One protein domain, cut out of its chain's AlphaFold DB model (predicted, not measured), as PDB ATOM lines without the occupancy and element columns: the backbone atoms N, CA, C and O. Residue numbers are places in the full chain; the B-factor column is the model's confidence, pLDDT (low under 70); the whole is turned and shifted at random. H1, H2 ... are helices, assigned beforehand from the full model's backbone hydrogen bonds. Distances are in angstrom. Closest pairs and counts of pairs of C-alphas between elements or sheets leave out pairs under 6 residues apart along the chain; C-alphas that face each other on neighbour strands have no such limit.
ATOM      1  N   LEU A   4     -11.094  37.762  -5.129       97.38
ATOM      2  CA  LEU A   4     -12.498  37.422  -5.355       97.38
ATOM      3  C   LEU A   4     -12.956  36.251  -4.474       97.38
ATOM      4  O   LEU A   4     -14.021  36.320  -3.865       97.38
ATOM      5  N   MET A   5     -12.141  35.197  -4.364       95.19
ATOM      6  CA  MET A   5     -12.468  34.027  -3.542       95.19
ATOM      7  C   MET A   5     -12.495  34.377  -2.049       95.19
ATOM      8  O   MET A   5     -13.366  33.921  -1.313       95.19
ATOM      9  N   GLU A   6     -11.587  35.244  -1.602       97.00
ATOM     10  CA  GLU A   6     -11.591  35.761  -0.234       97.00
ATOM     11  C   GLU A   6     -12.871  36.554   0.068       97.00
ATOM     12  O   GLU A   6     -13.525  36.316   1.084       97.00
ATOM     13  N   GLN A   7     -13.284  37.446  -0.837       97.50
ATOM     14  CA  GLN A   7     -14.539  38.190  -0.704       97.50
ATOM     15  C   GLN A   7     -15.768  37.272  -0.676       97.50
ATOM     16  O   GLN A   7     -16.669  37.493   0.135       97.50
ATOM     17  N   ALA A   8     -15.809  36.249  -1.534       95.50
ATOM     18  CA  ALA A   8     -16.894  35.272  -1.565       95.50
ATOM     19  C   ALA A   8     -16.993  34.509  -0.235       95.50
ATOM     20  O   ALA A   8     -18.073  34.430   0.348       95.50
ATOM     21  N   PHE A   9     -15.860  34.042   0.296       95.81
ATOM     22  CA  PHE A   9     -15.812  33.340   1.578       95.81
ATOM     23  C   PHE A   9     -16.260  34.231   2.747       95.81
ATOM     24  O   PHE A   9     -17.059  33.812   3.584       95.81
ATOM     25  N   LEU A  10     -15.795  35.486   2.790       97.75
ATOM     26  CA  LEU A  10     -16.203  36.448   3.818       97.75
ATOM     27  C   LEU A  10     -17.709  36.729   3.796       97.75
ATOM     28  O   LEU A  10     -18.312  36.859   4.859       97.75
ATOM     29  N   LYS A  11     -18.315  36.812   2.606       97.06
ATOM     30  CA  LYS A  11     -19.768  36.969   2.457       97.06
ATOM     31  C   LYS A  11     -20.517  35.710   2.880       97.06
ATOM     32  O   LYS A  11     -21.477  35.824   3.631       97.06
ATOM     33  N   ALA A  12     -20.058  34.531   2.458       96.88
ATOM     34  CA  ALA A  12     -20.680  33.261   2.824       96.88
ATOM     35  C   ALA A  12     -20.707  33.069   4.348       96.88
ATOM     36  O   ALA A  12     -21.746  32.748   4.909       96.88
ATOM     37  N   LYS A  13     -19.608  33.394   5.041       97.12
ATOM     38  CA  LYS A  13     -19.497  33.295   6.505       97.12
ATOM     39  C   LYS A  13     -20.537  34.125   7.281       97.12
ATOM     40  O   LYS A  13     -20.770  33.861   8.457       97.12
ATOM     41  N   GLN A  14     -21.130  35.148   6.664       97.94
ATOM     42  CA  GLN A  14     -22.157  35.992   7.290       97.94
ATOM     43  C   GLN A  14     -23.577  35.413   7.166       97.94
ATOM     44  O   GLN A  14     -24.501  35.961   7.765       97.94
ATOM     45  N   LEU A  15     -23.762  34.344   6.388       97.94
ATOM     46  CA  LEU A  15     -25.057  33.706   6.151       97.94
ATOM     47  C   LEU A  15     -25.408  32.696   7.260       97.94
ATOM     48  O   LEU A  15     -24.526  32.294   8.022       97.94
ATOM     49  N   PRO A  16     -26.673  32.255   7.366       98.56
ATOM     50  CA  PRO A  16     -27.048  31.117   8.202       98.56
ATOM     51  C   PRO A  16     -26.250  29.853   7.858       98.56
ATOM     52  O   PRO A  16     -25.830  29.663   6.719       98.56
ATOM     53  N   GLU A  17     -26.072  28.964   8.835       98.00
ATOM     54  CA  GLU A  17     -25.292  27.727   8.675       98.00
ATOM     55  C   GLU A  17     -25.812  26.846   7.528       98.00
ATOM     56  O   GLU A  17     -25.021  26.378   6.716       98.00
ATOM     57  N   SER A  18     -27.135  26.731   7.372       97.88
ATOM     58  CA  SER A  18     -27.753  25.999   6.259       97.88
ATOM     59  C   SER A  18     -27.330  26.526   4.886       97.88
ATOM     60  O   SER A  18     -27.091  25.755   3.959       97.88
ATOM     61  N   ASP A  19     -27.219  27.847   4.752       97.88
ATOM     62  CA  ASP A  19     -26.856  28.489   3.491       97.88
ATOM     63  C   ASP A  19     -25.350  28.355   3.241       97.88
ATOM     64  O   ASP A  19     -24.920  28.163   2.105       97.88
ATOM     65  N   GLN A  20     -24.540  28.399   4.304       98.19
ATOM     66  CA  GLN A  20     -23.107  28.114   4.227       98.19
ATOM     67  C   GLN A  20     -22.848  26.685   3.745       98.19
ATOM     68  O   GLN A  20     -22.032  26.493   2.844       98.19
ATOM     69  N   GLU A  21     -23.553  25.698   4.303       98.19
ATOM     70  CA  GLU A  21     -23.456  24.297   3.888       98.19
ATOM     71  C   GLU A  21     -23.895  24.101   2.437       98.19
ATOM     72  O   GLU A  21     -23.200  23.433   1.668       98.19
ATOM     73  N   ALA A  22     -25.004  24.728   2.030       97.81
ATOM     74  CA  ALA A  22     -25.480  24.665   0.652       97.81
ATOM     75  C   ALA A  22     -24.443  25.233  -0.332       97.81
ATOM     76  O   ALA A  22     -24.108  24.587  -1.326       97.81
ATOM     77  N   ILE A  23     -23.879  26.406  -0.032       97.19
ATOM     78  CA  ILE A  23     -22.838  27.032  -0.859       97.19
ATOM     79  C   ILE A  23     -21.574  26.169  -0.892       97.19
ATOM     80  O   ILE A  23     -21.003  25.966  -1.962       97.19
ATOM     81  N   ALA A  24     -21.136  25.647   0.255       96.88
ATOM     82  CA  ALA A  24     -19.962  24.786   0.329       96.88
ATOM     83  C   ALA A  24     -20.148  23.515  -0.510       96.88
ATOM     84  O   ALA A  24     -19.244  23.139  -1.252       96.88
ATOM     85  N   SER A  25     -21.331  22.898  -0.444       97.88
ATOM     86  CA  SER A  25     -21.664  21.721  -1.244       97.88
ATOM     87  C   SER A  25     -21.593  22.015  -2.742       97.88
ATOM     88  O   SER A  25     -20.956  21.259  -3.468       97.88
ATOM     89  N   ILE A  26     -22.168  23.135  -3.195       96.81
ATOM     90  CA  ILE A  26     -22.114  23.546  -4.606       96.81
ATOM     91  C   ILE A  26     -20.663  23.750  -5.051       96.81
ATOM     92  O   ILE A  26     -20.245  23.184  -6.052       96.81
ATOM     93  N   ILE A  27     -19.864  24.505  -4.289       95.81
ATOM     94  CA  ILE A  27     -18.462  24.776  -4.645       95.81
ATOM     95  C   ILE A  27     -17.662  23.474  -4.766       95.81
ATOM     96  O   ILE A  27     -16.892  23.317  -5.710       95.81
ATOM     97  N   LEU A  28     -17.836  22.541  -3.826       96.56
ATOM     98  CA  LEU A  28     -17.146  21.251  -3.865       96.56
ATOM     99  C   LEU A  28     -17.576  20.415  -5.074       96.56
ATOM    100  O   LEU A  28     -16.717  19.869  -5.761       96.56
ATOM    101  N   GLN A  29     -18.877  20.364  -5.371       96.94
ATOM    102  CA  GLN A  29     -19.399  19.640  -6.531       96.94
ATOM    103  C   GLN A  29     -18.846  20.185  -7.851       96.94
ATOM    104  O   GLN A  29     -18.449  19.393  -8.703       96.94
ATOM    105  N   GLU A  30     -18.771  21.509  -8.011       96.25
ATOM    106  CA  GLU A  30     -18.204  22.143  -9.207       96.25
ATOM    107  C   GLU A  30     -16.704  21.839  -9.358       96.25
ATOM    108  O   GLU A  30     -16.248  21.489 -10.444       96.25
ATOM    109  N   ILE A  31     -15.933  21.898  -8.263       95.56
ATOM    110  CA  ILE A  31     -14.500  21.555  -8.282       95.56
ATOM    111  C   ILE A  31     -14.296  20.087  -8.674       95.56
ATOM    112  O   ILE A  31     -13.433  19.775  -9.495       95.56
ATOM    113  N   GLU A  32     -15.080  19.175  -8.100       95.75
ATOM    114  CA  GLU A  32     -15.010  17.757  -8.448       95.75
ATOM    115  C   GLU A  32     -15.457  17.497  -9.889       95.75
ATOM    116  O   GLU A  32     -14.875  16.646 -10.562       95.75
ATOM    117  N   ALA A  33     -16.474  18.208 -10.380       95.12
ATOM    118  CA  ALA A  33     -16.925  18.101 -11.762       95.12
ATOM    119  C   ALA A  33     -15.825  18.515 -12.743       95.12
ATOM    120  O   ALA A  33     -15.552  17.762 -13.677       95.12
ATOM    121  N   GLU A  34     -15.155  19.642 -12.494       95.69
ATOM    122  CA  GLU A  34     -14.029  20.102 -13.313       95.69
ATOM    123  C   GLU A  34     -12.877  19.088 -13.291       95.69
ATOM    124  O   GLU A  34     -12.395  18.664 -14.339       95.69
ATOM    125  N   SER A  35     -12.510  18.591 -12.103       94.62
ATOM    126  CA  SER A  35     -11.457  17.575 -11.960       94.62
ATOM    127  C   SER A  35     -11.776  16.294 -12.734       94.62
ATOM    128  O   SER A  35     -10.893  15.703 -13.355       94.62
ATOM    129  N   ARG A  36     -13.042  15.849 -12.731       94.94
ATOM    130  CA  ARG A  36     -13.467  14.676 -13.510       94.94
ATOM    131  C   ARG A  36     -13.333  14.911 -15.013       94.94
ATOM    132  O   ARG A  36     -12.947  13.986 -15.727       94.94
ATOM    133  N   TRP A  37     -13.651  16.108 -15.502       94.56
ATOM    134  CA  TRP A  37     -13.474  16.449 -16.914       94.56
ATOM    135  C   TRP A  37     -12.003  16.459 -17.315       94.56
ATOM    136  O   TRP A  37     -11.659  15.827 -18.315       94.56
ATOM    137  N   ASP A  38     -11.134  17.074 -16.514       95.62
ATOM    138  CA  ASP A  38      -9.684  17.059 -16.736       95.62
ATOM    139  C   ASP A  38      -9.142  15.625 -16.828       95.62
ATOM    140  O   ASP A  38      -8.416  15.273 -17.762       95.62
ATOM    141  N   GLU A  39      -9.548  14.755 -15.899       94.62
ATOM    142  CA  GLU A  39      -9.158  13.344 -15.896       94.62
ATOM    143  C   GLU A  39      -9.675  12.570 -17.111       94.62
ATOM    144  O   GLU A  39      -8.980  11.687 -17.619       94.62
ATOM    145  N   LEU A  40     -10.899  12.849 -17.561       95.00
ATOM    146  CA  LEU A  40     -11.474  12.209 -18.740       95.00
ATOM    147  C   LEU A  40     -10.756  12.671 -20.006       95.00
ATOM    148  O   LEU A  40     -10.377  11.833 -20.822       95.00
ATOM    149  N   PHE A  41     -10.519  13.971 -20.169       94.12
ATOM    150  CA  PHE A  41      -9.868  14.517 -21.361       94.12
ATOM    151  C   PHE A  41      -8.372  14.205 -21.442       94.12
ATOM    152  O   PHE A  41      -7.832  14.144 -22.544       94.12
ATOM    153  N   ALA A  42      -7.707  13.929 -20.318       94.81
ATOM    154  CA  ALA A  42      -6.318  13.471 -20.311       94.81
ATOM    155  C   ALA A  42      -6.127  12.061 -20.910       94.81
ATOM    156  O   ALA A  42      -4.999  11.671 -21.226       94.81
ATOM    157  N   ARG A  43      -7.203  11.276 -21.063       95.56
ATOM    158  CA  ARG A  43      -7.148   9.908 -21.598       95.56
ATOM    159  C   ARG A  43      -7.075   9.920 -23.131       95.56
ATOM    160  O   ARG A  43      -7.922  10.560 -23.759       95.56
ATOM    161  N   PRO A  44      -6.134   9.190 -23.762       92.69
ATOM    162  CA  PRO A  44      -6.037   9.114 -25.224       92.69
ATOM    163  C   PRO A  44      -7.335   8.660 -25.907       92.69
ATOM    164  O   PRO A  44      -7.696   9.173 -26.964       92.69
ATOM    165  N   GLU A  45      -8.079   7.753 -25.273       95.75
ATOM    166  CA  GLU A  45      -9.346   7.222 -25.779       95.75
ATOM    167  C   GLU A  45     -10.411   8.316 -25.951       95.75
ATOM    168  O   GLU A  45     -11.260   8.223 -26.839       95.75
ATOM    169  N   SER A  46     -10.354   9.373 -25.135       95.56
ATOM    170  CA  SER A  46     -11.256  10.521 -25.244       95.56
ATOM    171  C   SER A  46     -10.983  11.331 -26.508       95.56
ATOM    172  O   SER A  46     -11.927  11.765 -27.164       95.56
ATOM    173  N   ALA A  47      -9.716  11.498 -26.899       93.69
ATOM    174  CA  ALA A  47      -9.362  12.187 -28.140       93.69
ATOM    175  C   ALA A  47      -9.855  11.409 -29.371       93.69
ATOM    176  O   ALA A  47     -10.456  11.996 -30.275       93.69
ATOM    177  N   ASP A  48      -9.678  10.085 -29.372       95.62
ATOM    178  CA  ASP A  48     -10.170   9.215 -30.443       95.62
ATOM    179  C   ASP A  48     -11.701   9.254 -30.549       95.62
ATOM    180  O   ASP A  48     -12.252   9.361 -31.648       95.62
ATOM    181  N   LEU A  49     -12.400   9.192 -29.411       96.69
ATOM    182  CA  LEU A  49     -13.857   9.291 -29.365       96.69
ATOM    183  C   LEU A  49     -14.342  10.640 -29.905       96.69
ATOM    184  O   LEU A  49     -15.219  10.671 -30.768       96.69
ATOM    185  N   LEU A  50     -13.760  11.747 -29.439       96.44
ATOM    186  CA  LEU A  50     -14.133  13.093 -29.878       96.44
ATOM    187  C   LEU A  50     -13.866  13.308 -31.373       96.44
ATOM    188  O   LEU A  50     -14.690  13.928 -32.045       96.44
ATOM    189  N   SER A  51     -12.776  12.758 -31.917       96.56
ATOM    190  CA  SER A  51     -12.500  12.804 -33.359       96.56
ATOM    191  C   SER A  51     -13.593  12.101 -34.164       96.56
ATOM    192  O   SER A  51     -14.081  12.653 -35.145       96.56
ATOM    193  N   ARG A  52     -14.027  10.911 -33.729       97.62
ATOM    194  CA  ARG A  52     -15.114  10.174 -34.395       97.62
ATOM    195  C   ARG A  52     -16.438  10.925 -34.324       97.62
ATOM    196  O   ARG A  52     -17.116  11.053 -35.335       97.62
ATOM    197  N   LEU A  53     -16.775  11.474 -33.156       97.12
ATOM    198  CA  LEU A  53     -17.984  12.282 -32.985       97.12
ATOM    199  C   LEU A  53     -17.975  13.523 -33.890       97.12
ATOM    200  O   LEU A  53     -19.015  13.894 -34.434       97.12
ATOM    201  N   ALA A  54     -16.813  14.152 -34.082       96.69
ATOM    202  CA  ALA A  54     -16.667  15.272 -35.003       96.69
ATOM    203  C   ALA A  54     -16.868  14.845 -36.468       96.69
ATOM    204  O   ALA A  54     -17.593  15.517 -37.205       96.69
ATOM    205  N   ASP A  55     -16.273  13.723 -36.880       97.88
ATOM    206  CA  ASP A  55     -16.447  13.171 -38.228       97.88
ATOM    207  C   ASP A  55     -17.914  12.816 -38.510       97.88
ATOM    208  O   ASP A  55     -18.449  13.189 -39.562       97.88
ATOM    209  N   ASP A  56     -18.586  12.176 -37.551       96.75
ATOM    210  CA  ASP A  56     -20.004  11.830 -37.631       96.75
ATOM    211  C   ASP A  56     -20.865  13.093 -37.751       96.75
ATOM    212  O   ASP A  56     -21.672  13.209 -38.675       96.75
ATOM    213  N   ALA A  57     -20.646  14.099 -36.898       95.50
ATOM    214  CA  ALA A  57     -21.380  15.361 -36.963       95.50
ATOM    215  C   ALA A  57     -21.212  16.063 -38.324       95.50
ATOM    216  O   ALA A  57     -22.180  16.573 -38.897       95.50
ATOM    217  N   LEU A  58     -20.001  16.058 -38.889       96.12
ATOM    218  CA  LEU A  58     -19.746  16.606 -40.224       96.12
ATOM    219  C   LEU A  58     -20.443  15.797 -41.323       96.12
ATOM    220  O   LEU A  58     -20.936  16.384 -42.293       96.12
ATOM    221  N   ALA A  59     -20.500  14.471 -41.200       97.00
ATOM    222  CA  ALA A  59     -21.231  13.616 -42.128       97.00
ATOM    223  C   ALA A  59     -22.745  13.886 -42.078       97.00
ATOM    224  O   ALA A  59     -23.370  14.033 -43.131       97.00
ATOM    225  N   GLU A  60     -23.317  14.044 -40.883       96.19
ATOM    226  CA  GLU A  60     -24.723  14.414 -40.678       96.19
ATOM    227  C   GLU A  60     -25.053  15.779 -41.301       96.19
ATOM    228  O   GLU A  60     -26.063  15.920 -41.997       96.19
ATOM    229  N   ILE A  61     -24.176  16.775 -41.125       94.06
ATOM    230  CA  ILE A  61     -24.317  18.096 -41.759       94.06
ATOM    231  C   ILE A  61     -24.324  17.966 -43.285       94.06
ATOM    232  O   ILE A  61     -25.226  18.487 -43.942       94.06
ATOM    233  N   ARG A  62     -23.351  17.250 -43.863       95.81
ATOM    234  CA  ARG A  62     -23.255  17.050 -45.322       95.81
ATOM    235  C   ARG A  62     -24.459  16.301 -45.885       95.81
ATOM    236  O   ARG A  62     -24.858  16.558 -47.016       95.81
ATOM    237  N   ALA A  63     -25.041  15.398 -45.102       96.94
ATOM    238  CA  ALA A  63     -26.233  14.655 -45.477       96.94
ATOM    239  C   ALA A  63     -27.546  15.434 -45.271       96.94
ATOM    240  O   ALA A  63     -28.617  14.884 -45.523       96.94
ATOM    241  N   GLY A  64     -27.488  16.685 -44.798       95.00
ATOM    242  CA  GLY A  64     -28.672  17.501 -44.520       95.00
ATOM    243  C   GLY A  64     -29.489  17.022 -43.316       95.00
ATOM    244  O   GLY A  64     -30.652  17.393 -43.185       95.00
TER     245      GLY A  64
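This is residues 4 to 64 of the 81 residues of an uncharacterized protein of Paludisphaera borealis (UniProt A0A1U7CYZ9). Two long helices, H2 and H3, meet near their ends in an L-shaped corner, and at the other end of H2 the short helix H1 folds back like a hook. Most of H2 and nearly the whole of H3 stand free as bare arms, with no shared core. The printed part has 61 residues with three named helices, in the order H1, H2, H3, and no named strand; its class is all helix. It is extended, with a radius of gyration of the C-alphas of 19.9 A and spans of 56 by 28 by 21 A.

H2, residues 17 to 41, is the longest helix. H1, residues 4 to 12, only just touches H2, with 3 pairs of C-alphas within 8 A, and H2 touches it with residues 19 to 23 alone. Their closest C-alphas, those of Ala 12 and Gln 20, are 5.9 A apart. The two run opposite ways at a shallow tilt of 34.5 degrees, only just short of steep, and form a helical hairpin. H3, residues 44 to 62, is close to H2 but not clearly touching; their closest C-alphas, those of Leu 40 and Ser 46, are 6.7 A apart. H2 and H3 stand about perpendicular, at 84 degrees. H1 and H3 are apart. In H1, H2 and H3 every O i to N i+4 pair is within hydrogen-bond range.

H2 measures 36.3 A from C-alpha 17 at (-25.292, 27.727, 8.675) to C-alpha 41. H1 begins at C-alpha 4 at (-12.498, 37.422, -5.355) and is 12.3 A long. H3 is 27.6 A long and ends at C-alpha 62 at (-23.255, 17.050, -45.322).

The C-alphas farthest apart, those of Gln 14 and Ala 63, are 57.1 A apart. Residues 25 to 40, 42 to 49 and 51 to 64 stand free. Both links are tight, and the printed part has no cut. The mean pLDDT of the printed part is 96.3, and no printed residue is under 70.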